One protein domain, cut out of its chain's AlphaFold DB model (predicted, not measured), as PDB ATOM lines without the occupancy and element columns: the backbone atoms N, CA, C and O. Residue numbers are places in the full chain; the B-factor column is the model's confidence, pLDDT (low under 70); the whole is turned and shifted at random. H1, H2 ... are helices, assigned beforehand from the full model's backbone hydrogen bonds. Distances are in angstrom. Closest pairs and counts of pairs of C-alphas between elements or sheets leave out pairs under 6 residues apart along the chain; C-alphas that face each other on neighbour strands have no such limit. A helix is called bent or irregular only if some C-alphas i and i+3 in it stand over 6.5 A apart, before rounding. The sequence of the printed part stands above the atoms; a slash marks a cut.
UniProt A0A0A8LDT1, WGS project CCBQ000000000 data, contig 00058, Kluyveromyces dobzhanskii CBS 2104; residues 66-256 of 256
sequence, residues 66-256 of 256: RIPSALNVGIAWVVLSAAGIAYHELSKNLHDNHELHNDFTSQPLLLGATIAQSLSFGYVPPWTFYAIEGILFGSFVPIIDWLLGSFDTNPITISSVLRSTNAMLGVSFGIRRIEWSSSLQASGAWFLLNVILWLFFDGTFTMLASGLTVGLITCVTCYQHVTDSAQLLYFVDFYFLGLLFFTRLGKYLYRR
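This is residues 66 to 256 of the 256 residues of an uncharacterized protein of Kluyveromyces dobzhanskii CBS 2104 (UniProt A0A0A8LDT1). One long helix, H7, runs through the middle of the domain, with H1, H4, H5 and H6 set round it and the bent helix H3 crossing it. H2 and the arm H3a make a V whose closed end, at residues 119 to 126, points away from H7. The printed part has 191 residues with seven named helices, H1 to H7 in chain order, and no named strand; its class is all helix. It is compact, with a radius of gyration of the C-alphas of 16.5 A, and its C-alphas span 50 by 43 by 27 A.

H1, residues 70 to 92, touches the hub H7, residues 229 to 254, opposite ways at a shallow tilt of 23 degrees; their closest C-alphas, of Ala 76 and Leu 253, are 5.5 A apart. H2, residues 104 to 119, touches H1 with residues 104 to 109 alone, closest at the C-alphas of Lys 92 and Ser 106, 5.3 A. H3, residues 126 to 148, was assigned as one helix by its hydrogen bonds but is bent, with C-alphas 138 and 141 7.0 A apart; its arms are H3a, residues 126 to 138, and H3b, residues 141 to 148. H3a touches H1 at a steep tilt of 65 degrees, with the C-alphas of Gly 84 and Gly 134 3.9 A apart. H3b touches H7 about perpendicular, at 76 degrees, closest at the C-alphas of Val 141 and Thr 247, 6.0 A. H4, residues 158 to 177, H5, residues 183 to 201, and H7 form a bundle, three helices side by side. H4 and H5 are a hairpin that only just touch, with 3 pairs of C-alphas within 8 A, the closest Ile 175 and Ala 186 at 7.0 A. H6, residues 205 to 225, and H7 are a hairpin too, at a steep tilt of 42 degrees, with the C-alphas of Gly 215 and Val 236 4.0 A apart. Every O i to N i+4 pair is within hydrogen-bond range in H1, H3b, H4, H5 and H7, against 10 of 12 in H2, 7 of 9 in H3a and 15 of 17 in H6.

H1 begins at C-alpha 70, (25.142, -2.135, 38.631), and is 33.4 A long. H4 measures 28.1 A, H5 25.6 A and H6 30.5 A. H7 runs 37.3 A to C-alpha 254 at (17.061, -6.172, 33.503).

The C-alphas farthest apart, of Arg 66 and Ser 181, are 51.5 A apart. The printed part has no cut, and the link from H1 to H2 is long, with 11 residues. The mean pLDDT of the printed part is 81.3; 39 residues are under 70, among them residues 95 to 122.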
ATOM      1  N   ARG A  66      17.005 -11.712  42.057       60.50
ATOM      2  CA  ARG A  66      18.392 -11.221  42.073       60.50
ATOM      3  C   ARG A  66      18.439  -9.795  41.536       60.50
ATOM      4  O   ARG A  66      18.115  -9.566  40.379       60.50
ATOM      5  N   ILE A  67      18.887  -8.862  42.377       64.94
ATOM      6  CA  ILE A  67      19.168  -7.482  41.966       64.94
ATOM      7  C   ILE A  67      20.205  -7.532  40.826       64.94
ATOM      8  O   ILE A  67      21.251  -8.168  41.011       64.94
ATOM      9  N   PRO A  68      19.942  -6.912  39.660       68.94
ATOM     10  CA  PRO A  68      20.891  -6.899  38.554       68.94
ATOM     11  C   PRO A  68      22.185  -6.183  38.956       68.94
ATOM     12  O   PRO A  68      22.181  -5.247  39.757       68.94
ATOM     13  N   SER A  69      23.311  -6.615  38.384       80.44
ATOM     14  CA  SER A  69      24.598  -5.943  38.598       80.44
ATOM     15  C   SER A  69      24.502  -4.472  38.189       80.44
ATOM     16  O   SER A  69      23.928  -4.163  37.144       80.44
ATOM     17  N   ALA A  70      25.118  -3.566  38.954       83.62
ATOM     18  CA  ALA A  70      25.142  -2.135  38.631       83.62
ATOM     19  C   ALA A  70      25.699  -1.854  37.218       83.62
ATOM     20  O   ALA A  70      25.273  -0.910  36.558       83.62
ATOM     21  N   LEU A  71      26.595  -2.717  36.723       85.19
ATOM     22  CA  LEU A  71      27.100  -2.679  35.349       85.19
ATOM     23  C   LEU A  71      25.995  -2.998  34.326       85.19
ATOM     24  O   LEU A  71      25.862  -2.286  33.333       85.19
ATOM     25  N   ASN A  72      25.173  -4.020  34.580       84.94
ATOM     26  CA  ASN A  72      24.071  -4.410  33.695       84.94
ATOM     27  C   ASN A  72      22.981  -3.329  33.676       84.94
ATOM     28  O   ASN A  72      22.479  -3.001  32.605       84.94
ATOM     29  N   VAL A  73      22.685  -2.708  34.826       86.88
ATOM     30  CA  VAL A  73      21.791  -1.537  34.918       86.88
ATOM     31  C   VAL A  73      22.353  -0.349  34.128       86.88
ATOM     32  O   VAL A  73      21.620   0.271  33.364       86.88
ATOM     33  N   GLY A  74      23.657  -0.070  34.235       88.50
ATOM     34  CA  GLY A  74      24.314   0.978  33.449       88.50
ATOM     35  C   GLY A  74      24.223   0.741  31.936       88.50
ATOM     36  O   GLY A  74      23.866   1.652  31.193       88.50
ATOM     37  N   ILE A  75      24.472  -0.491  31.474       89.06
ATOM     38  CA  ILE A  75      24.279  -0.871  30.063       89.06
ATOM     39  C   ILE A  75      22.807  -0.732  29.661       89.06
ATOM     40  O   ILE A  75      22.522  -0.185  28.595       89.06
ATOM     41  N   ALA A  76      21.875  -1.187  30.505       90.25
ATOM     42  CA  ALA A  76      20.447  -1.084  30.243       90.25
ATOM     43  C   ALA A  76      20.034   0.375  30.023       90.25
ATOM     44  O   ALA A  76      19.400   0.673  29.015       90.25
ATOM     45  N   TRP A  77      20.452   1.287  30.904       91.69
ATOM     46  CA  TRP A  77      20.157   2.716  30.788       91.69
ATOM     47  C   TRP A  77      20.718   3.331  29.504       91.69
ATOM     48  O   TRP A  77      19.995   4.053  28.829       91.69
ATOM     49  N   VAL A  78      21.952   2.998  29.105       92.56
ATOM     50  CA  VAL A  78      22.529   3.481  27.836       92.56
ATOM     51  C   VAL A  78      21.706   3.012  26.627       92.56
ATOM     52  O   VAL A  78      21.403   3.813  25.743       92.56
ATOM     53  N   VAL A  79      21.302   1.737  26.595       93.38
ATOM     54  CA  VAL A  79      20.483   1.179  25.502       93.38
ATOM     55  C   VAL A  79      19.076   1.788  25.493       93.38
ATOM     56  O   VAL A  79      18.585   2.175  24.434       93.38
ATOM     57  N   LEU A  80      18.448   1.929  26.663       93.50
ATOM     58  CA  LEU A  80      17.122   2.529  26.832       93.50
ATOM     59  C   LEU A  80      17.105   4.017  26.453       93.50
ATOM     60  O   LEU A  80      16.177   4.460  25.782       93.50
ATOM     61  N   SER A  81      18.148   4.777  26.795       91.81
ATOM     62  CA  SER A  81      18.303   6.171  26.365       91.81
ATOM     63  C   SER A  81      18.491   6.309  24.856       91.81
ATOM     64  O   SER A  81      17.863   7.173  24.244       91.81
ATOM     65  N   ALA A  82      19.315   5.458  24.235       93.31
ATOM     66  CA  ALA A  82      19.486   5.456  22.782       93.31
ATOM     67  C   ALA A  82      18.168   5.110  22.061       93.31
ATOM     68  O   ALA A  82      17.804   5.766  21.084       93.31
ATOM     69  N   ALA A  83      17.420   4.135  22.586       92.88
ATOM     70  CA  ALA A  83      16.090   3.786  22.100       92.88
ATOM     71  C   ALA A  83      15.068   4.924  22.303       92.88
ATOM     72  O   ALA A  83      14.270   5.170  21.405       92.88
ATOM     73  N   GLY A  84      15.126   5.663  23.419       90.38
ATOM     74  CA  GLY A  84      14.310   6.861  23.674       90.38
ATOM     75  C   GLY A  84      14.520   7.966  22.636       90.38
ATOM     76  O   GLY A  84      13.562   8.478  22.059       90.38
ATOM     77  N   ILE A  85      15.780   8.274  22.316       89.31
ATOM     78  CA  ILE A  85      16.126   9.250  21.269       89.31
ATOM     79  C   ILE A  85      15.635   8.769  19.891       89.31
ATOM     80  O   ILE A  85      15.027   9.541  19.150       89.31
ATOM     81  N   ALA A  86      15.840   7.490  19.554       90.00
ATOM     82  CA  ALA A  86      15.364   6.920  18.292       90.00
ATOM     83  C   ALA A  86      13.826   6.916  18.182       90.00
ATOM     84  O   ALA A  86      13.285   7.197  17.114       90.00
ATOM     85  N   TYR A  87      13.120   6.650  19.283       89.25
ATOM     86  CA  TYR A  87      11.661   6.711  19.370       89.25
ATOM     87  C   TYR A  87      11.135   8.141  19.175       89.25
ATOM     88  O   TYR A  87      10.157   8.340  18.453       89.25
ATOM     89  N   HIS A  88      11.816   9.152  19.725       86.31
ATOM     90  CA  HIS A  88      11.474  10.551  19.468       86.31
ATOM     91  C   HIS A  88      11.667  10.944  17.994       86.31
ATOM     92  O   HIS A  88      10.765  11.540  17.404       86.31
ATOM     93  N   GLU A  89      12.785  10.581  17.360       84.50
ATOM     94  CA  GLU A  89      12.982  10.865  15.929       84.50
ATOM     95  C   GLU A  89      12.008  10.081  15.034       84.50
ATOM     96  O   GLU A  89      11.562  10.599  14.009       84.50
ATOM     97  N   LEU A  90      11.603   8.869  15.434       84.06
ATOM     98  CA  LEU A  90      10.509   8.155  14.777       84.06
ATOM     99  C   LEU A  90       9.183   8.912  14.926       84.06
ATOM    100  O   LEU A  90       8.463   9.028  13.939       84.06
ATOM    101  N   SER A  91       8.891   9.468  16.113       80.69
ATOM    102  CA  SER A  91       7.660  10.228  16.369       80.69
ATOM    103  C   SER A  91       7.495  11.377  15.373       80.69
ATOM    104  O   SER A  91       6.501  11.399  14.658       80.69
ATOM    105  N   LYS A  92       8.498  12.254  15.211       74.19
ATOM    106  CA  LYS A  92       8.449  13.412  14.291       74.19
ATOM    107  C   LYS A  92       8.120  13.039  12.845       74.19
ATOM    108  O   LYS A  92       7.427  13.775  12.148       74.19
ATOM    109  N   ASN A  93       8.649  11.897  12.405       75.31
ATOM    110  CA  ASN A  93       8.507  11.375  11.048       75.31
ATOM    111  C   ASN A  93       7.229  10.539  10.848       75.31
ATOM    112  O   ASN A  93       6.989  10.045   9.740       75.31
ATOM    113  N   LEU A  94       6.433  10.359  11.903       71.62
ATOM    114  CA  LEU A  94       5.163   9.656  11.882       71.62
ATOM    115  C   LEU A  94       4.036  10.654  11.583       71.62
ATOM    116  O   LEU A  94       3.631  11.430  12.445       71.62
ATOM    117  N   HIS A  95       3.559  10.635  10.341       68.06
ATOM    118  CA  HIS A  95       2.517  11.519   9.825       68.06
ATOM    119  C   HIS A  95       1.507  10.712   8.991       68.06
ATOM    120  O   HIS A  95       1.841   9.646   8.467       68.06
ATOM    121  N   ASP A  96       0.284  11.225   8.863       58.75
ATOM    122  CA  ASP A  96      -0.771  10.698   7.982       58.75
ATOM    123  C   ASP A  96      -0.834  11.563   6.704       58.75
ATOM    124  O   ASP A  96      -0.215  12.627   6.624       58.75
ATOM    125  N   ASN A  97      -1.560  11.112   5.686       59.50
ATOM    126  CA  ASN A  97      -1.800  11.845   4.444       59.50
ATOM    127  C   ASN A  97      -2.977  12.842   4.544       59.50
ATOM    128  O   ASN A  97      -3.164  13.633   3.622       59.50
ATOM    129  N   HIS A  98      -3.759  12.807   5.635       55.81
ATOM    130  CA  HIS A  98      -4.915  13.685   5.879       55.81
ATOM    131  C   HIS A  98      -4.609  14.826   6.877       55.81
ATOM    132  O   HIS A  98      -4.123  15.875   6.460       55.81
ATOM    133  N   GLU A  99      -4.885  14.657   8.179       56.34
ATOM    134  CA  GLU A  99      -4.826  15.757   9.167       56.34
ATOM    135  C   GLU A  99      -3.608  15.718  10.105       56.34
ATOM    136  O   GLU A  99      -3.300  16.720  10.752       56.34
ATOM    137  N   LEU A 100      -2.881  14.598  10.188       55.06
ATOM    138  CA  LEU A 100      -1.662  14.527  11.001       55.06
ATOM    139  C   LEU A 100      -0.452  15.018  10.211       55.06
ATOM    140  O   LEU A 100       0.226  14.241   9.541       55.06
ATOM    141  N   HIS A 101      -0.177  16.316  10.322       56.03
ATOM    142  CA  HIS A 101       1.050  16.931   9.822       56.03
ATOM    143  C   HIS A 101       2.300  16.480  10.602       56.03
ATOM    144  O   HIS A 101       2.215  15.993  11.732       56.03
ATOM    145  N   ASN A 102       3.476  16.693   9.995       53.88
ATOM    146  CA  ASN A 102       4.780  16.464  10.624       53.88
ATOM    147  C   ASN A 102       4.869  17.116  12.016       53.88
ATOM    148  O   ASN A 102       4.254  18.151  12.275       53.88
ATOM    149  N   ASP A 103       5.662  16.506  12.896       56.88
ATOM    150  CA  ASP A 103       5.907  16.914  14.286       56.88
ATOM    151  C   ASP A 103       4.704  16.854  15.255       56.88
ATOM    152  O   ASP A 103       4.943  16.877  16.464       56.88
ATOM    153  N   PHE A 104       3.446  16.711  14.807       57.72
ATOM    154  CA  PHE A 104       2.255  16.721  15.686       57.72
ATOM    155  C   PHE A 104       2.297  15.642  16.785       57.72
ATOM    156  O   PHE A 104       2.110  15.909  17.969       57.72
ATOM    157  N   THR A 105       2.658  14.427  16.398       55.25
ATOM    158  CA  THR A 105       2.942  13.260  17.254       55.25
ATOM    159  C   THR A 105       4.029  13.498  18.302       55.25
ATOM    160  O   THR A 105       3.992  12.910  19.384       55.25
ATOM    161  N   SER A 106       4.988  14.374  17.997       56.00
ATOM    162  CA  SER A 106       6.091  14.748  18.882       56.00
ATOM    163  C   SER A 106       5.749  15.922  19.807       56.00
ATOM    164  O   SER A 106       6.502  16.187  20.745       56.00
ATOM    165  N   GLN A 107       4.611  16.605  19.605       60.62
ATOM    166  CA  GLN A 107       4.198  17.748  20.430       60.62
ATOM    167  C   GLN A 107       4.040  17.422  21.922       60.62
ATOM    168  O   GLN A 107       4.525  18.226  22.714       60.62
ATOM    169  N   PRO A 108       3.474  16.278  22.361       58.50
ATOM    170  CA  PRO A 108       3.442  15.947  23.787       58.50
ATOM    171  C   PRO A 108       4.853  15.742  24.360       58.50
ATOM    172  O   PRO A 108       5.138  16.205  25.462       58.50
ATOM    173  N   LEU A 109       5.759  15.127  23.586       57.72
ATOM    174  CA  LEU A 109       7.173  14.954  23.946       57.72
ATOM    175  C   LEU A 109       7.896  16.307  24.060       57.72
ATOM    176  O   LEU A 109       8.688  16.522  24.974       57.72
ATOM    177  N   LEU A 110       7.613  17.243  23.149       60.44
ATOM    178  CA  LEU A 110       8.130  18.614  23.177       60.44
ATOM    179  C   LEU A 110       7.526  19.442  24.321       60.44
ATOM    180  O   LEU A 110       8.227  20.252  24.925       60.44
ATOM    181  N   LEU A 111       6.257  19.229  24.660       59.34
ATOM    182  CA  LEU A 111       5.581  19.896  25.772       59.34
ATOM    183  C   LEU A 111       6.118  19.374  27.117       59.34
ATOM    184  O   LEU A 111       6.443  20.163  28.002       59.34
ATOM    185  N   GLY A 112       6.365  18.065  27.226       58.47
ATOM    186  CA  GLY A 112       7.120  17.466  28.328       58.47
ATOM    187  C   GLY A 112       8.545  18.023  28.432       58.47
ATOM    188  O   GLY A 112       8.950  18.477  29.502       58.47
ATOM    189  N   ALA A 113       9.284  18.076  27.319       58.84
ATOM    190  CA  ALA A 113      10.638  18.627  27.281       58.84
ATOM    191  C   ALA A 113      10.689  20.124  27.640       58.84
ATOM    192  O   ALA A 113      11.600  20.540  28.347       58.84
ATOM    193  N   THR A 114       9.715  20.939  27.221       61.56
ATOM    194  CA  THR A 114       9.669  22.380  27.542       61.56
ATOM    195  C   THR A 114       9.243  22.654  28.984       61.56
ATOM    196  O   THR A 114       9.850  23.509  29.632       61.56
ATOM    197  N   ILE A 115       8.294  21.891  29.545       60.00
ATOM    198  CA  ILE A 115       7.998  21.914  30.989       60.00
ATOM    199  C   ILE A 115       9.247  21.518  31.789       60.00
ATOM    200  O   ILE A 115       9.617  22.202  32.744       60.00
ATOM    201  N   ALA A 116       9.940  20.455  31.381       55.66
ATOM    202  CA  ALA A 116      11.132  19.978  32.073       55.66
ATOM    203  C   ALA A 116      12.341  20.920  31.905       55.66
ATOM    204  O   ALA A 116      13.124  21.082  32.841       55.66
ATOM    205  N   GLN A 117      12.472  21.607  30.767       58.53
ATOM    206  CA  GLN A 117      13.489  22.636  30.524       58.53
ATOM    207  C   GLN A 117      13.211  23.918  31.327       58.53
ATOM    208  O   GLN A 117      14.154  24.520  31.843       58.53
ATOM    209  N   SER A 118      11.935  24.289  31.494       60.62
ATOM    210  CA  SER A 118      11.487  25.348  32.409       60.62
ATOM    211  C   SER A 118      11.850  25.012  33.862       60.62
ATOM    212  O   SER A 118      12.488  25.811  34.546       60.62
ATOM    213  N   LEU A 119      11.567  23.778  34.302       66.94
ATOM    214  CA  LEU A 119      11.933  23.278  35.633       66.94
ATOM    215  C   LEU A 119      13.459  23.166  35.840       66.94
ATOM    216  O   LEU A 119      13.951  23.363  36.948       66.94
ATOM    217  N   SER A 120      14.212  22.883  34.774       61.22
ATOM    218  CA  SER A 120      15.678  22.732  34.787       61.22
ATOM    219  C   SER A 120      16.437  24.037  34.502       61.22
ATOM    220  O   SER A 120      17.634  23.999  34.200       61.22
ATOM    221  N   PHE A 121      15.756  25.190  34.549       64.50
ATOM    222  CA  PHE A 121      16.320  26.527  34.300       64.50
ATOM    223  C   PHE A 121      17.148  26.638  33.000       64.50
ATOM    224  O   PHE A 121      18.105  27.406  32.924       64.50
ATOM    225  N   GLY A 122      16.805  25.857  31.968       64.62
ATOM    226  CA  GLY A 122      17.470  25.884  30.660       64.62
ATOM    227  C   GLY A 122      18.864  25.240  30.566       64.62
ATOM    228  O   GLY A 122      19.436  25.255  29.479       64.62
ATOM    229  N   TYR A 123      19.412  24.650  31.637       72.50
ATOM    230  CA  TYR A 123      20.771  24.070  31.622       72.50
ATOM    231  C   TYR A 123      20.889  22.719  30.897       72.50
ATOM    232  O   TYR A 123      21.991  22.319  30.519       72.50
ATOM    233  N   VAL A 124      19.779  21.997  30.730       75.06
ATOM    234  CA  VAL A 124      19.761  20.629  30.195       75.06
ATOM    235  C   VAL A 124      19.294  20.637  28.731       75.06
ATOM    236  O   VAL A 124      18.219  21.174  28.453       75.06
ATOM    237  N   PRO A 125      20.053  20.046  27.785       79.31
ATOM    238  CA  PRO A 125      19.630  19.923  26.392       79.31
ATOM    239  C   PRO A 125      18.343  19.092  26.217       79.31
ATOM    240  O   PRO A 125      18.176  18.089  26.913       79.31
ATOM    241  N   PRO A 126      17.480  19.400  25.226       72.81
ATOM    242  CA  PRO A 126      16.226  18.667  25.009       72.81
ATOM    243  C   PRO A 126      16.394  17.151  24.821       72.81
ATOM    244  O   PRO A 126      15.585  16.374  25.323       72.81
ATOM    245  N   TRP A 127      17.482  16.713  24.168       78.50
ATOM    246  CA  TRP A 127      17.752  15.290  23.923       78.50
ATOM    247  C   TRP A 127      17.900  14.464  25.206       78.50
ATOM    248  O   TRP A 127      17.625  13.265  25.203       78.50
ATOM    249  N   THR A 128      18.310  15.091  26.313       81.00
ATOM    250  CA  THR A 128      18.458  14.414  27.603       81.00
ATOM    251  C   THR A 128      17.099  14.006  28.174       81.00
ATOM    252  O   THR A 128      17.011  12.973  28.830       81.00
ATOM    253  N   PHE A 129      16.018  14.735  27.873       81.62
ATOM    254  CA  PHE A 129      14.674  14.353  28.313       81.62
ATOM    255  C   PHE A 129      14.150  13.124  27.562       81.62
ATOM    256  O   PHE A 129      13.665  12.207  28.216       81.62
ATOM    257  N   TYR A 130      14.362  13.020  26.246       83.56
ATOM    258  CA  TYR A 130      14.012  11.808  25.478       83.56
ATOM    259  C   TYR A 130      14.837  10.587  25.925       83.56
ATOM    260  O   TYR A 130      14.340   9.462  25.983       83.56
ATOM    261  N   ALA A 131      16.099  10.809  26.309       87.31
ATOM    262  CA  ALA A 131      16.956   9.781  26.893       87.31
ATOM    263  C   ALA A 131      16.461   9.296  28.273       87.31
ATOM    264  O   ALA A 131      16.568   8.105  28.571       87.31
ATOM    265  N   ILE A 132      15.915  10.195  29.103       87.62
ATOM    266  CA  ILE A 132      15.297   9.866  30.398       87.62
ATOM    267  C   ILE A 132      13.951   9.159  30.195       87.62
ATOM    268  O   ILE A 132      13.687   8.161  30.856       87.62
ATOM    269  N   GLU A 133      13.124   9.624  29.261       86.56
ATOM    270  CA  GLU A 133      11.822   9.031  28.938       86.56
ATOM    271  C   GLU A 133      11.948   7.567  28.494       86.56
ATOM    272  O   GLU A 133      11.233   6.710  29.009       86.56
ATOM    273  N   GLY A 134      12.928   7.246  27.638       89.56
ATOM    274  CA  GLY A 134      13.222   5.859  27.259       89.56
ATOM    275  C   GLY A 134      13.594   4.967  28.454       89.56
ATOM    276  O   GLY A 134      13.128   3.829  28.546       89.56
ATOM    277  N   ILE A 135      14.373   5.486  29.417       92.25
ATOM    278  CA  ILE A 135      14.669   4.778  30.679       92.25
ATOM    279  C   ILE A 135      13.393   4.597  31.507       92.25
ATOM    280  O   ILE A 135      13.165   3.505  32.032       92.25
ATOM    281  N   LEU A 136      12.559   5.636  31.627       90.88
ATOM    282  CA  LEU A 136      11.314   5.587  32.390       90.88
ATOM    283  C   LEU A 136      10.352   4.548  31.807       90.88
ATOM    284  O   LEU A 136       9.978   3.630  32.533       90.88
ATOM    285  N   PHE A 137      10.014   4.613  30.517       90.12
ATOM    286  CA  PHE A 137       9.092   3.662  29.884       90.12
ATOM    287  C   PHE A 137       9.583   2.214  29.972       90.12
ATOM    288  O   PHE A 137       8.799   1.330  30.311       90.12
ATOM    289  N   GLY A 138      10.879   1.956  29.756       89.00
ATOM    290  CA  GLY A 138      11.416   0.596  29.864       89.00
ATOM    291  C   GLY A 138      11.557   0.076  31.294       89.00
ATOM    292  O   GLY A 138      11.706  -1.126  31.494       89.00
ATOM    293  N   SER A 139      11.492   0.951  32.298       89.25
ATOM    294  CA  SER A 139      11.529   0.562  33.715       89.25
ATOM    295  C   SER A 139      10.137   0.513  34.350       89.25
ATOM    296  O   SER A 139       9.934  -0.236  35.300       89.25
ATOM    297  N   PHE A 140       9.171   1.269  33.820       89.25
ATOM    298  CA  PHE A 140       7.844   1.472  34.403       89.25
ATOM    299  C   PHE A 140       7.076   0.165  34.607       89.25
ATOM    300  O   PHE A 140       6.730  -0.172  35.739       89.25
ATOM    301  N   VAL A 141       6.861  -0.609  33.539       88.81
ATOM    302  CA  VAL A 141       6.097  -1.863  33.630       88.81
ATOM    303  C   VAL A 141       6.847  -2.941  34.426       88.81
ATOM    304  O   VAL A 141       6.220  -3.516  35.308       88.81
ATOM    305  N   PRO A 142       8.173  -3.164  34.271       85.88
ATOM    306  CA  PRO A 142       8.921  -4.058  35.166       85.88
ATOM    307  C   PRO A 142       8.829  -3.705  36.661       85.88
ATOM    308  O   PRO A 142       8.797  -4.606  37.498       85.88
ATOM    309  N   ILE A 143       8.771  -2.414  37.016       86.38
ATOM    310  CA  ILE A 143       8.583  -1.968  38.407       86.38
ATOM    311  C   ILE A 143       7.155  -2.265  38.892       86.38
ATOM    312  O   ILE A 143       6.983  -2.700  40.030       86.38
ATOM    313  N   ILE A 144       6.142  -2.078  38.040       86.62
ATOM    314  CA  ILE A 144       4.743  -2.433  38.337       86.62
ATOM    315  C   ILE A 144       4.597  -3.952  38.505       86.62
ATOM    316  O   ILE A 144       4.044  -4.397  39.507       86.62
ATOM    317  N   ASP A 145       5.144  -4.744  37.583       85.69
ATOM    318  CA  ASP A 145       5.167  -6.212  37.630       85.69
ATOM    319  C   ASP A 145       5.819  -6.710  38.935       85.69
ATOM    320  O   ASP A 145       5.262  -7.561  39.632       85.69
ATOM    321  N   TRP A 146       6.950  -6.112  39.336       82.62
ATOM    322  CA  TRP A 146       7.616  -6.394  40.614       82.62
ATOM    323  C   TRP A 146       6.767  -6.009  41.836       82.62
ATOM    324  O   TRP A 146       6.698  -6.782  42.794       82.62
ATOM    325  N   LEU A 147       6.098  -4.850  41.807       86.12
ATOM    326  CA  LEU A 147       5.248  -4.359  42.899       86.12
ATOM    327  C   LEU A 147       3.980  -5.208  43.083       86.12
ATOM    328  O   LEU A 147       3.566  -5.452  44.215       86.12
ATOM    329  N   LEU A 148       3.372  -5.661  41.983       84.00
ATOM    330  CA  LEU A 148       2.189  -6.530  41.986       84.00
ATOM    331  C   LEU A 148       2.547  -8.019  42.158       84.00
ATOM    332  O   LEU A 148       1.650  -8.845  42.312       84.00
ATOM    333  N   GLY A 149       3.835  -8.377  42.124       75.12
ATOM    334  CA  GLY A 149       4.304  -9.765  42.185       75.12
ATOM    335  C   GLY A 149       3.959 -10.600  40.945       75.12
ATOM    336  O   GLY A 149       4.012 -11.827  41.004       75.12
ATOM    337  N   SER A 150       3.599  -9.956  39.830       71.25
ATOM    338  CA  SER A 150       3.265 -10.619  38.570       71.25
ATOM    339  C   SER A 150       4.538 -10.807  37.748       71.25
ATOM    340  O   SER A 150       4.986  -9.906  37.046       71.25
ATOM    341  N   PHE A 151       5.164 -11.976  37.870       66.19
ATOM    342  CA  PHE A 151       6.381 -12.294  37.127       66.19
ATOM    343  C   PHE A 151       6.036 -13.007  35.820       66.19
ATOM    344  O   PHE A 151       5.524 -14.125  35.838       66.19
ATOM    345  N   ASP A 152       6.362 -12.378  34.690       65.25
ATOM    346  CA  ASP A 152       6.250 -13.000  33.368       65.25
ATOM    347  C   ASP A 152       7.151 -14.246  33.297       65.25
ATOM    348  O   ASP A 152       8.385 -14.167  33.376       65.25
ATOM    349  N   THR A 153       6.520 -15.415  33.198       60.56
ATOM    350  CA  THR A 153       7.192 -16.719  33.184       60.56
ATOM    351  C   THR A 153       7.944 -16.959  31.877       60.56
ATOM    352  O   THR A 153       8.930 -17.703  31.866       60.56
ATOM    353  N   ASN A 154       7.549 -16.290  30.791       65.69
ATOM    354  CA  ASN A 154       8.100 -16.511  29.461       65.69
ATOM    355  C   ASN A 154       9.579 -16.086  29.377       65.69
ATOM    356  O   ASN A 154       9.955 -15.030  29.901       65.69
ATOM    357  N   PRO A 155      10.458 -16.866  28.723       67.38
ATOM    358  CA  PRO A 155      11.822 -16.440  28.437       67.38
ATOM    359  C   PRO A 155      11.816 -15.363  27.344       67.38
ATOM    360  O   PRO A 155      11.339 -15.584  26.236       67.38
ATOM    361  N   ILE A 156      12.372 -14.187  27.637       79.56
ATOM    362  CA  ILE A 156      12.461 -13.094  26.659       79.56
ATOM    363  C   ILE A 156      13.779 -13.235  25.896       79.56
ATOM    364  O   ILE A 156      14.858 -13.037  26.458       79.56
ATOM    365  N   THR A 157      13.693 -13.606  24.618       86.94
ATOM    366  CA  THR A 157      14.844 -13.764  23.716       86.94
ATOM    367  C   THR A 157      15.179 -12.445  23.017       86.94
ATOM    368  O   THR A 157      14.325 -11.568  22.874       86.94
ATOM    369  N   ILE A 158      16.410 -12.293  22.515       88.12
ATOM    370  CA  ILE A 158      16.765 -11.123  21.691       88.12
ATOM    371  C   ILE A 158      15.955 -11.079  20.383       88.12
ATOM    372  O   ILE A 158      15.613 -10.000  19.909       88.12
ATOM    373  N   SER A 159      15.579 -12.246  19.848       88.38
ATOM    374  CA  SER A 159      14.674 -12.374  18.703       88.38
ATOM    375  C   SER A 159      13.305 -11.762  19.002       88.38
ATOM    376  O   SER A 159      12.811 -10.982  18.194       88.38
ATOM    377  N   SER A 160      12.735 -11.978  20.197       87.12
ATOM    378  CA  SER A 160      11.469 -11.336  20.590       87.12
ATOM    379  C   SER A 160      11.546  -9.798  20.601       87.12
ATOM    380  O   SER A 160      10.610  -9.134  20.157       87.12
ATOM    381  N   VAL A 161      12.688  -9.226  21.010       90.50
ATOM    382  CA  VAL A 161      12.947  -7.772  20.982       90.50
ATOM    383  C   VAL A 161      13.134  -7.264  19.547       90.50
ATOM    384  O   VAL A 161      12.619  -6.208  19.186       90.50
ATOM    385  N   LEU A 162      13.821  -8.017  18.684       91.62
ATOM    386  CA  LEU A 162      13.935  -7.687  17.258       91.62
ATOM    387  C   LEU A 162      12.577  -7.786  16.543       91.62
ATOM    388  O   LEU A 162      12.264  -6.946  15.702       91.62
ATOM    389  N   ARG A 163      11.738  -8.761  16.910       90.25
ATOM    390  CA  ARG A 163      10.389  -8.955  16.363       90.25
ATOM    391  C   ARG A 163       9.459  -7.800  16.754       90.25
ATOM    392  O   ARG A 163       8.750  -7.297  15.885       90.25
ATOM    393  N   SER A 164       9.513  -7.320  18.002       90.81
ATOM    394  CA  SER A 164       8.760  -6.126  18.424       90.81
ATOM    395  C   SER A 164       9.297  -4.837  17.787       90.81
ATOM    396  O   SER A 164       8.500  -4.013  17.346       90.81
ATOM    397  N   THR A 165      10.621  -4.698  17.626       91.50
ATOM    398  CA  THR A 165      11.242  -3.582  16.881       91.50
ATOM    399  C   THR A 165      10.749  -3.543  15.431       91.50
ATOM    400  O   THR A 165      10.295  -2.506  14.948       91.50
ATOM    401  N   ASN A 166      10.789  -4.685  14.737       92.12
ATOM    402  CA  ASN A 166      10.351  -4.806  13.347       92.12
ATOM    403  C   ASN A 166       8.851  -4.534  13.193       92.12
ATOM    404  O   ASN A 166       8.453  -3.879  12.234       92.12
ATOM    405  N   ALA A 167       8.020  -4.990  14.135       91.88
ATOM    406  CA  ALA A 167       6.596  -4.685  14.123       91.88
ATOM    407  C   ALA A 167       6.321  -3.198  14.375       91.88
ATOM    408  O   ALA A 167       5.533  -2.614  13.642       91.88
ATOM    409  N   MET A 168       7.009  -2.562  15.328       90.94
ATOM    410  CA  MET A 168       6.893  -1.122  15.583       90.94
ATOM    411  C   MET A 168       7.261  -0.301  14.337       90.94
ATOM    412  O   MET A 168       6.475   0.536  13.901       90.94
ATOM    413  N   LEU A 169       8.401  -0.598  13.701       91.12
ATOM    414  CA  LEU A 169       8.805   0.044  12.444       91.12
ATOM    415  C   LEU A 169       7.831  -0.256  11.292       91.12
ATOM    416  O   LEU A 169       7.541   0.632  10.492       91.12
ATOM    417  N   GLY A 170       7.303  -1.480  11.217       91.56
ATOM    418  CA  GLY A 170       6.307  -1.889  10.225       91.56
ATOM    419  C   GLY A 170       4.973  -1.153  10.379       91.56
ATOM    420  O   GLY A 170       4.413  -0.701   9.383       91.56
ATOM    421  N   VAL A 171       4.507  -0.957  11.615       90.00
ATOM    422  CA  VAL A 171       3.325  -0.147  11.945       90.00
ATOM    423  C   VAL A 171       3.561   1.309  11.554       90.00
ATOM    424  O   VAL A 171       2.766   1.872  10.804       90.00
ATOM    425  N   SER A 172       4.688   1.900  11.967       86.94
ATOM    426  CA  SER A 172       5.036   3.281  11.612       86.94
ATOM    427  C   SER A 172       5.144   3.501  10.100       86.94
ATOM    428  O   SER A 172       4.681   4.516   9.581       86.94
ATOM    429  N   PHE A 173       5.713   2.538   9.370       87.19
ATOM    430  CA  PHE A 173       5.771   2.572   7.911       87.19
ATOM    431  C   PHE A 173       4.384   2.414   7.277       87.19
ATOM    432  O   PHE A 173       4.063   3.148   6.344       87.19
ATOM    433  N   GLY A 174       3.559   1.495   7.788       87.50
ATOM    434  CA  GLY A 174       2.205   1.232   7.305       87.50
ATOM    435  C   GLY A 174       1.292   2.448   7.434       87.50
ATOM    436  O   GLY A 174       0.697   2.859   6.441       87.50
ATOM    437  N   ILE A 175       1.256   3.081   8.612       84.19
ATOM    438  CA  ILE A 175       0.470   4.302   8.861       84.19
ATOM    439  C   ILE A 175       0.834   5.394   7.849       84.19
ATOM    440  O   ILE A 175      -0.058   5.971   7.238       84.19
ATOM    441  N   ARG A 176       2.135   5.611   7.619       80.88
ATOM    442  CA  ARG A 176       2.656   6.641   6.708       80.88
ATOM    443  C   ARG A 176       2.423   6.343   5.219       80.88
ATOM    444  O   ARG A 176       2.363   7.262   4.406       80.88
ATOM    445  N   ARG A 177       2.386   5.064   4.827       82.81
ATOM    446  CA  ARG A 177       2.310   4.633   3.415       82.81
ATOM    447  C   ARG A 177       0.903   4.360   2.910       82.81
ATOM    448  O   ARG A 177       0.717   4.373   1.697       82.81
ATOM    449  N   ILE A 178      -0.039   4.059   3.794       85.06
ATOM    450  CA  ILE A 178      -1.427   3.794   3.420       85.06
ATOM    451  C   ILE A 178      -2.140   5.132   3.175       85.06
ATOM    452  O   ILE A 178      -2.004   6.088   3.937       85.06
ATOM    453  N   GLU A 179      -2.895   5.210   2.084       83.31
ATOM    454  CA  GLU A 179      -3.764   6.349   1.791       83.31
ATOM    455  C   GLU A 179      -5.077   6.174   2.562       83.31
ATOM    456  O   GLU A 179      -5.970   5.428   2.156       83.31
ATOM    457  N   TRP A 180      -5.173   6.822   3.723       82.56
ATOM    458  CA  TRP A 180      -6.357   6.761   4.575       82.56
ATOM    459  C   TRP A 180      -7.438   7.729   4.089       82.56
ATOM    460  O   TRP A 180      -7.175   8.902   3.815       82.56
ATOM    461  N   SER A 181      -8.683   7.247   4.028       83.38
ATOM    462  CA  SER A 181      -9.826   8.076   3.610       83.38
ATOM    463  C   SER A 181     -10.280   9.067   4.688       83.38
ATOM    464  O   SER A 181     -10.982  10.028   4.392       83.38
ATOM    465  N   SER A 182      -9.875   8.827   5.938       84.75
ATOM    466  CA  SER A 182     -10.122   9.672   7.106       84.75
ATOM    467  C   SER A 182      -9.114   9.315   8.199       84.75
ATOM    468  O   SER A 182      -8.857   8.131   8.429       84.75
ATOM    469  N   SER A 183      -8.594  10.298   8.936       83.25
ATOM    470  CA  SER A 183      -7.675  10.023  10.050       83.25
ATOM    471  C   SER A 183      -8.337   9.253  11.209       83.25
ATOM    472  O   SER A 183      -7.641   8.545  11.934       83.25
ATOM    473  N   LEU A 184      -9.674   9.272  11.337       84.94
ATOM    474  CA  LEU A 184     -10.408   8.402  12.275       84.94
ATOM    475  C   LEU A 184     -10.364   6.923  11.851       84.94
ATOM    476  O   LEU A 184     -10.342   6.031  12.696       84.94
ATOM    477  N   GLN A 185     -10.323   6.650  10.542       88.56
ATOM    478  CA  GLN A 185     -10.111   5.297  10.019       88.56
ATOM    479  C   GLN A 185      -8.687   4.818  10.331       88.56
ATOM    480  O   GLN A 185      -8.508   3.663  10.713       88.56
ATOM    481  N   ALA A 186      -7.697   5.708  10.198       86.94
ATOM    482  CA  ALA A 186      -6.295   5.418  10.487       86.94
ATOM    483  C   ALA A 186      -6.067   5.088  11.971       86.94
ATOM    484  O   ALA A 186      -5.531   4.024  12.284       86.94
ATOM    485  N   SER A 187      -6.525   5.950  12.889       87.94
ATOM    486  CA  SER A 187      -6.394   5.702  14.331       87.94
ATOM    487  C   SER A 187      -7.250   4.518  14.788       87.94
ATOM    488  O   SER A 187      -6.757   3.654  15.498       87.94
ATOM    489  N   GLY A 188      -8.484   4.365  14.297       89.94
ATOM    490  CA  GLY A 188      -9.311   3.193  14.612       89.94
ATOM    491  C   GLY A 188      -8.684   1.857  14.179       89.94
ATOM    492  O   GLY A 188      -8.754   0.868  14.915       89.94
ATOM    493  N   ALA A 189      -8.037   1.816  13.010       91.44
ATOM    494  CA  ALA A 189      -7.313   0.635  12.542       91.44
ATOM    495  C   ALA A 189      -6.044   0.364  13.368       91.44
ATOM    496  O   ALA A 189      -5.741  -0.796  13.660       91.44
ATOM    497  N   TRP A 190      -5.324   1.412  13.776       91.75
ATOM    498  CA  TRP A 190      -4.141   1.275  14.624       91.75
ATOM    499  C   TRP A 190      -4.495   0.833  16.048       91.75
ATOM    500  O   TRP A 190      -3.861  -0.088  16.560       91.75
ATOM    501  N   PHE A 191      -5.564   1.355  16.644       92.44
ATOM    502  CA  PHE A 191      -6.077   0.886  17.930       92.44
ATOM    503  C   PHE A 191      -6.380  -0.615  17.930       92.44
ATOM    504  O   PHE A 191      -5.937  -1.351  18.817       92.44
ATOM    505  N   LEU A 192      -7.057  -1.113  16.891       93.38
ATOM    506  CA  LEU A 192      -7.297  -2.550  16.743       93.38
ATOM    507  C   LEU A 192      -5.985  -3.337  16.571       93.38
ATOM    508  O   LEU A 192      -5.822  -4.409  17.158       93.38
ATOM    509  N   LEU A 193      -5.031  -2.799  15.807       93.50
ATOM    510  CA  LEU A 193      -3.707  -3.393  15.638       93.50
ATOM    511  C   LEU A 193      -2.933  -3.447  16.965       93.50
ATOM    512  O   LEU A 193      -2.314  -4.466  17.251       93.50
ATOM    513  N   ASN A 194      -3.019  -2.424  17.814       93.50
ATOM    514  CA  ASN A 194      -2.391  -2.398  19.136       93.50
ATOM    515  C   ASN A 194      -2.927  -3.495  20.067       93.50
ATOM    516  O   ASN A 194      -2.142  -4.103  20.793       93.50
ATOM    517  N   VAL A 195      -4.222  -3.832  19.995       93.00
ATOM    518  CA  VAL A 195      -4.788  -4.989  20.718       93.00
ATOM    519  C   VAL A 195      -4.166  -6.305  20.229       93.00
ATOM    520  O   VAL A 195      -3.794  -7.149  21.044       93.00
ATOM    521  N   ILE A 196      -3.991  -6.474  18.914       93.44
ATOM    522  CA  ILE A 196      -3.349  -7.665  18.325       93.44
ATOM    523  C   ILE A 196      -1.865  -7.740  18.721       93.44
ATOM    524  O   ILE A 196      -1.384  -8.796  19.133       93.44
ATOM    525  N   LEU A 197      -1.141  -6.620  18.646       92.00
ATOM    526  CA  LEU A 197       0.270  -6.531  19.032       92.00
ATOM    527  C   LEU A 197       0.465  -6.775  20.531       92.00
ATOM    528  O   LEU A 197       1.445  -7.406  20.909       92.00
ATOM    529  N   TRP A 198      -0.463  -6.340  21.387       93.06
ATOM    530  CA  TRP A 198      -0.442  -6.671  22.813       93.06
ATOM    531  C   TRP A 198      -0.588  -8.175  23.052       93.06
ATOM    532  O   TRP A 198       0.224  -8.736  23.787       93.06
ATOM    533  N   LEU A 199      -1.554  -8.834  22.401       90.69
ATOM    534  CA  LEU A 199      -1.769 -10.281  22.523       90.69
ATOM    535  C   LEU A 199      -0.584 -11.114  22.002       90.69
ATOM    536  O   LEU A 199      -0.299 -12.170  22.556       90.69
ATOM    537  N   PHE A 200       0.108 -10.646  20.960       89.44
ATOM    538  CA  PHE A 200       1.264 -11.334  20.367       89.44
ATOM    539  C   PHE A 200       2.594 -11.028  21.093       89.44
ATOM    540  O   PHE A 200       3.439 -11.904  21.255       89.44
ATOM    541  N   PHE A 201       2.763  -9.775  21.523       87.25
ATOM    542  CA  PHE A 201       3.804  -9.213  22.397       87.25
ATOM    543  C   PHE A 201       3.884  -9.815  23.803       87.25
ATOM    544  O   PHE A 201       4.879 -10.436  24.184       87.25
ATOM    545  N   ASP A 202       2.888  -9.499  24.626       83.81
ATOM    546  CA  ASP A 202       3.001  -9.607  26.083       83.81
ATOM    547  C   ASP A 202       1.833 -10.389  26.688       83.81
ATOM    548  O   ASP A 202       2.042 -11.202  27.581       83.81
ATOM    549  N   GLY A 203       0.599 -10.147  26.231       84.62
ATOM    550  CA  GLY A 203      -0.627 -10.757  26.763       84.62
ATOM    551  C   GLY A 203      -0.938 -10.414  28.231       84.62
ATOM    552  O   GLY A 203      -2.039 -10.681  28.710       84.62
ATOM    553  N   THR A 204      -0.001  -9.799  28.959       87.44
ATOM    554  CA  THR A 204      -0.149  -9.446  30.370       87.44
ATOM    555  C   THR A 204      -1.104  -8.271  30.561       87.44
ATOM    556  O   THR A 204      -1.053  -7.255  29.860       87.44
ATOM    557  N   PHE A 205      -1.974  -8.389  31.565       87.81
ATOM    558  CA  PHE A 205      -2.903  -7.321  31.932       87.81
ATOM    559  C   PHE A 205      -2.180  -6.071  32.459       87.81
ATOM    560  O   PHE A 205      -2.654  -4.959  32.244       87.81
ATOM    561  N   THR A 206      -1.015  -6.225  33.099       88.75
ATOM    562  CA  THR A 206      -0.197  -5.101  33.581       88.75
ATOM    563  C   THR A 206       0.293  -4.224  32.432       88.75
ATOM    564  O   THR A 206       0.167  -3.001  32.514       88.75
ATOM    565  N   MET A 207       0.750  -4.819  31.325       90.31
ATOM    566  CA  MET A 207       1.096  -4.094  30.097       90.31
ATOM    567  C   MET A 207      -0.125  -3.375  29.498       90.31
ATOM    568  O   MET A 207      -0.047  -2.187  29.195       90.31
ATOM    569  N   LEU A 208      -1.282  -4.043  29.395       91.56
ATOM    570  CA  LEU A 208      -2.504  -3.418  28.868       91.56
ATOM    571  C   LEU A 208      -2.952  -2.214  29.716       91.56
ATOM    572  O   LEU A 208      -3.176  -1.124  29.192       91.56
ATOM    573  N   ALA A 209      -3.060  -2.401  31.033       91.69
ATOM    574  CA  ALA A 209      -3.542  -1.386  31.964       91.69
ATOM    575  C   ALA A 209      -2.583  -0.193  32.075       91.69
ATOM    576  O   ALA A 209      -3.030   0.954  32.115       91.69
ATOM    577  N   SER A 210      -1.269  -0.438  32.088       91.25
ATOM    578  CA  SER A 210      -0.262   0.629  32.091       91.25
ATOM    579  C   SER A 210      -0.250   1.404  30.772       91.25
ATOM    580  O   SER A 210      -0.278   2.632  30.810       91.25
ATOM    581  N   GLY A 211      -0.316   0.723  29.623       90.12
ATOM    582  CA  GLY A 211      -0.382   1.358  28.304       90.12
ATOM    583  C   GLY A 211      -1.609   2.252  28.136       90.12
ATOM    584  O   GLY A 211      -1.476   3.409  27.741       90.12
ATOM    585  N   LEU A 212      -2.795   1.759  28.510       91.38
ATOM    586  CA  LEU A 212      -4.026   2.558  28.494       91.38
ATOM    587  C   LEU A 212      -3.950   3.747  29.462       91.38
ATOM    588  O   LEU A 212      -4.381   4.844  29.118       91.38
ATOM    589  N   THR A 213      -3.367   3.560  30.650       91.06
ATOM    590  CA  THR A 213      -3.214   4.636  31.643       91.06
ATOM    591  C   THR A 213      -2.276   5.735  31.141       91.06
ATOM    592  O   THR A 213      -2.618   6.911  31.233       91.06
ATOM    593  N   VAL A 214      -1.123   5.375  30.565       89.75
ATOM    594  CA  VAL A 214      -0.180   6.335  29.963       89.75
ATOM    595  C   VAL A 214      -0.835   7.066  28.788       89.75
ATOM    596  O   VAL A 214      -0.792   8.291  28.749       89.75
ATOM    597  N   GLY A 215      -1.521   6.351  27.889       86.94
ATOM    598  CA  GLY A 215      -2.253   6.963  26.777       86.94
ATOM    599  C   GLY A 215      -3.330   7.957  27.231       86.94
ATOM    600  O   GLY A 215      -3.416   9.061  26.695       86.94
ATOM    601  N   LEU A 216      -4.112   7.619  28.265       87.00
ATOM    602  CA  LEU A 216      -5.107   8.528  28.847       87.00
ATOM    603  C   LEU A 216      -4.466   9.763  29.497       87.00
ATOM    604  O   LEU A 216      -4.984  10.866  29.322       87.00
ATOM    605  N   ILE A 217      -3.339   9.607  30.202       86.88
ATOM    606  CA  ILE A 217      -2.582  10.736  30.763       86.88
ATOM    607  C   ILE A 217      -2.118  11.665  29.635       86.88
ATOM    608  O   ILE A 217      -2.382  12.864  29.710       86.88
ATOM    609  N   THR A 218      -1.530  11.130  28.559       81.62
ATOM    610  CA  THR A 218      -1.130  11.924  27.384       81.62
ATOM    611  C   THR A 218      -2.312  12.687  26.785       81.62
ATOM    612  O   THR A 218      -2.192  13.886  26.522       81.62
ATOM    613  N   CYS A 219      -3.469  12.038  26.616       80.44
ATOM    614  CA  CYS A 219      -4.683  12.687  26.112       80.44
ATOM    615  C   CYS A 219      -5.154  13.838  27.005       80.44
ATOM    616  O   CYS A 219      -5.482  14.902  26.487       80.44
ATOM    617  N   VAL A 220      -5.149  13.666  28.331       83.00
ATOM    618  CA  VAL A 220      -5.492  14.743  29.277       83.00
ATOM    619  C   VAL A 220      -4.481  15.890  29.192       83.00
ATOM    620  O   VAL A 220      -4.884  17.050  29.143       83.00
ATOM    621  N   THR A 221      -3.182  15.588  29.120       79.62
ATOM    622  CA  THR A 221      -2.116  16.596  28.993       79.62
ATOM    623  C   THR A 221      -2.215  17.390  27.689       79.62
ATOM    624  O   THR A 221      -1.946  18.589  27.687       79.62
ATOM    625  N   CYS A 222      -2.633  16.757  26.590       72.94
ATOM    626  CA  CYS A 222      -2.665  17.375  25.259       72.94
ATOM    627  C   CYS A 222      -4.044  17.893  24.841       72.94
ATOM    628  O   CYS A 222      -4.166  18.485  23.771       72.94
ATOM    629  N   TYR A 223      -5.070  17.724  25.679       75.81
ATOM    630  CA  TYR A 223      -6.462  18.063  25.367       75.81
ATOM    631  C   TYR A 223      -6.656  19.507  24.866       75.81
ATOM    632  O   TYR A 223      -7.512  19.761  24.028       75.81
ATOM    633  N   GLN A 224      -5.834  20.454  25.333       71.44
ATOM    634  CA  GLN A 224      -5.894  21.864  24.916       71.44
ATOM    635  C   GLN A 224      -5.373  22.133  23.491       71.44
ATOM    636  O   GLN A 224      -5.646  23.198  22.943       71.44
ATOM    637  N   HIS A 225      -4.623  21.199  22.899       67.19
ATOM    638  CA  HIS A 225      -4.003  21.336  21.575       67.19
ATOM    639  C   HIS A 225      -4.656  20.462  20.497       67.19
ATOM    640  O   HIS A 225      -4.262  20.535  19.335       67.19
ATOM    641  N   VAL A 226      -5.642  19.645  20.865       69.25
ATOM    642  CA  VAL A 226      -6.262  18.666  19.969       69.25
ATOM    643  C   VAL A 226      -7.556  19.215  19.379       69.25
ATOM    644  O   VAL A 226      -8.439  19.668  20.104       69.25
ATOM    645  N   THR A 227      -7.663  19.167  18.049       70.62
ATOM    646  CA  THR A 227      -8.811  19.706  17.303       70.62
ATOM    647  C   THR A 227      -9.841  18.646  16.933       70.62
ATOM    648  O   THR A 227     -11.016  18.980  16.809       70.62
ATOM    649  N   ASP A 228      -9.423  17.385  16.771       77.50
ATOM    650  CA  ASP A 228     -10.312  16.267  16.434       77.50
ATOM    651  C   ASP A 228     -10.096  15.031  17.328       77.50
ATOM    652  O   ASP A 228      -9.004  14.758  17.826       77.50
ATOM    653  N   SER A 229     -11.155  14.240  17.506       78.62
ATOM    654  CA  SER A 229     -11.138  13.019  18.315       78.62
ATOM    655  C   SER A 229     -10.223  11.927  17.745       78.62
ATOM    656  O   SER A 229      -9.697  11.125  18.521       78.62
ATOM    657  N   ALA A 230      -9.972  11.897  16.429       81.62
ATOM    658  CA  ALA A 230      -9.030  10.948  15.836       81.62
ATOM    659  C   ALA A 230      -7.595  11.161  16.341       81.62
ATOM    660  O   ALA A 230      -6.879  10.182  16.557       81.62
ATOM    661  N   GLN A 231      -7.198  12.417  16.576       78.88
ATOM    662  CA  GLN A 231      -5.875  12.788  17.091       78.88
ATOM    663  C   GLN A 231      -5.669  12.299  18.535       78.88
ATOM    664  O   GLN A 231      -4.578  11.839  18.868       78.88
ATOM    665  N   LEU A 232      -6.711  12.327  19.384       82.00
ATOM    666  CA  LEU A 232      -6.647  11.749  20.736       82.00
ATOM    667  C   LEU A 232      -6.349  10.248  20.678       82.00
ATOM    668  O   LEU A 232      -5.428   9.776  21.341       82.00
ATOM    669  N   LEU A 233      -7.104   9.500  19.867       85.50
ATOM    670  CA  LEU A 233      -6.915   8.053  19.742       85.50
ATOM    671  C   LEU A 233      -5.514   7.723  19.204       85.50
ATOM    672  O   LEU A 233      -4.826   6.876  19.765       85.50
ATOM    673  N   TYR A 234      -5.044   8.490  18.217       84.25
ATOM    674  CA  TYR A 234      -3.694   8.382  17.665       84.25
ATOM    675  C   TYR A 234      -2.590   8.564  18.721       84.25
ATOM    676  O   TYR A 234      -1.584   7.854  18.698       84.25
ATOM    677  N   PHE A 235      -2.762   9.487  19.678       82.38
ATOM    678  CA  PHE A 235      -1.832   9.607  20.802       82.38
ATOM    679  C   PHE A 235      -1.879   8.374  21.708       82.38
ATOM    680  O   PHE A 235      -0.819   7.820  21.996       82.38
ATOM    681  N   VAL A 236      -3.064   7.900  22.119       88.12
ATOM    682  CA  VAL A 236      -3.177   6.653  22.907       88.12
ATOM    683  C   VAL A 236      -2.418   5.521  22.217       88.12
ATOM    684  O   VAL A 236      -1.616   4.842  22.857       88.12
ATOM    685  N   ASP A 237      -2.604   5.381  20.908       90.38
ATOM    686  CA  ASP A 237      -2.003   4.322  20.110       90.38
ATOM    687  C   ASP A 237      -0.482   4.407  19.995       90.38
ATOM    688  O   ASP A 237       0.203   3.385  20.120       90.38
ATOM    689  N   PHE A 238       0.059   5.612  19.803       88.75
ATOM    690  CA  PHE A 238       1.501   5.816  19.728       88.75
ATOM    691  C   PHE A 238       2.186   5.452  21.050       88.75
ATOM    692  O   PHE A 238       3.103   4.631  21.060       88.75
ATOM    693  N   TYR A 239       1.711   5.999  22.177       89.50
ATOM    694  CA  TYR A 239       2.313   5.727  23.490       89.50
ATOM    695  C   TYR A 239       2.084   4.288  23.957       89.50
ATOM    696  O   TYR A 239       2.961   3.729  24.615       89.50
ATOM    697  N   PHE A 240       0.965   3.658  23.588       92.75
ATOM    698  CA  PHE A 240       0.740   2.238  23.853       92.75
ATOM    699  C   PHE A 240       1.781   1.364  23.139       92.75
ATOM    700  O   PHE A 240       2.424   0.523  23.774       92.75
ATOM    701  N   LEU A 241       1.997   1.595  21.837       92.19
ATOM    702  CA  LEU A 241       2.991   0.873  21.040       92.19
ATOM    703  C   LEU A 241       4.418   1.104  21.562       92.19
ATOM    704  O   LEU A 241       5.190   0.152  21.694       92.19
ATOM    705  N   GLY A 242       4.751   2.352  21.902       91.50
ATOM    706  CA  GLY A 242       6.027   2.705  22.520       91.50
ATOM    707  C   GLY A 242       6.251   1.969  23.835       91.50
ATOM    708  O   GLY A 242       7.264   1.287  23.991       91.50
ATOM    709  N   LEU A 243       5.293   2.036  24.766       92.44
ATOM    710  CA  LEU A 243       5.403   1.360  26.059       92.44
ATOM    711  C   LEU A 243       5.518  -0.164  25.900       92.44
ATOM    712  O   LEU A 243       6.277  -0.780  26.644       92.44
ATOM    713  N   LEU A 244       4.843  -0.772  24.917       92.38
ATOM    714  CA  LEU A 244       4.960  -2.204  24.615       92.38
ATOM    715  C   LEU A 244       6.394  -2.568  24.212       92.38
ATOM    716  O   LEU A 244       6.988  -3.498  24.769       92.38
ATOM    717  N   PHE A 245       6.969  -1.811  23.276       92.75
ATOM    718  CA  PHE A 245       8.349  -1.993  22.835       92.75
ATOM    719  C   PHE A 245       9.348  -1.789  23.988       92.75
ATOM    720  O   PHE A 245      10.165  -2.676  24.261       92.75
ATOM    721  N   PHE A 246       9.248  -0.667  24.708       93.25
ATOM    722  CA  PHE A 246      10.133  -0.352  25.830       93.25
ATOM    723  C   PHE A 246      10.015  -1.365  26.972       93.25
ATOM    724  O   PHE A 246      11.035  -1.737  27.547       93.25
ATOM    725  N   THR A 247       8.817  -1.877  27.261       91.00
ATOM    726  CA  THR A 247       8.597  -2.931  28.264       91.00
ATOM    727  C   THR A 247       9.318  -4.217  27.883       91.00
ATOM    728  O   THR A 247      10.051  -4.774  28.701       91.00
ATOM    729  N   ARG A 248       9.178  -4.681  26.635       89.50
ATOM    730  CA  ARG A 248       9.861  -5.892  26.146       89.50
ATOM    731  C   ARG A 248      11.387  -5.724  26.163       89.50
ATOM    732  O   ARG A 248      12.091  -6.622  26.629       89.50
ATOM    733  N   LEU A 249      11.894  -4.559  25.752       91.38
ATOM    734  CA  LEU A 249      13.318  -4.208  25.819       91.38
ATOM    735  C   LEU A 249      13.836  -4.138  27.271       91.38
ATOM    736  O   LEU A 249      14.892  -4.688  27.581       91.38
ATOM    737  N   GLY A 250      13.087  -3.510  28.177       89.31
ATOM    738  CA  GLY A 250      13.433  -3.373  29.592       89.31
ATOM    739  C   GLY A 250      13.427  -4.704  30.340       89.31
ATOM    740  O   GLY A 250      14.418  -5.048  30.986       89.31
ATOM    741  N   LYS A 251      12.364  -5.510  30.186       87.75
ATOM    742  CA  LYS A 251      12.285  -6.874  30.740       87.75
ATOM    743  C   LYS A 251      13.439  -7.762  30.234       87.75
ATOM    744  O   LYS A 251      13.940  -8.586  30.997       87.75
ATOM    745  N   TYR A 252      13.899  -7.588  28.987       88.75
ATOM    746  CA  TYR A 252      15.096  -8.268  28.463       88.75
ATOM    747  C   TYR A 252      16.389  -7.789  29.148       88.75
ATOM    748  O   TYR A 252      17.174  -8.608  29.629       88.75
ATOM    749  N   LEU A 253      16.609  -6.472  29.215       87.19
ATOM    750  CA  LEU A 253      17.848  -5.880  29.731       87.19
ATOM    751  C   LEU A 253      18.040  -6.102  31.239       87.19
ATOM    752  O   LEU A 253      19.151  -6.412  31.663       87.19
ATOM    753  N   TYR A 254      16.981  -5.996  32.046       83.38
ATOM    754  CA  TYR A 254      17.061  -6.172  33.503       83.38
ATOM    755  C   TYR A 254      17.164  -7.637  33.962       83.38
ATOM    756  O   TYR A 254      17.504  -7.889  35.117       83.38
ATOM    757  N   ARG A 255      16.889  -8.609  33.079       76.12
ATOM    758  CA  ARG A 255      16.963 -10.056  33.371       76.12
ATOM    759  C   ARG A 255      18.331 -10.676  33.038       76.12
ATOM    760  O   ARG A 255      18.542 -11.858  33.325       76.12
ATOM    761  N   ARG A 256      19.235  -9.901  32.429       62.44
ATOM    762  CA  ARG A 256      20.591 -10.298  32.017       62.44
ATOM    763  C   ARG A 256      21.640  -9.978  33.083       62.44
ATOM    764  O   ARG A 256      22.614 -10.756  33.166       62.44
TER     765      ARG A 256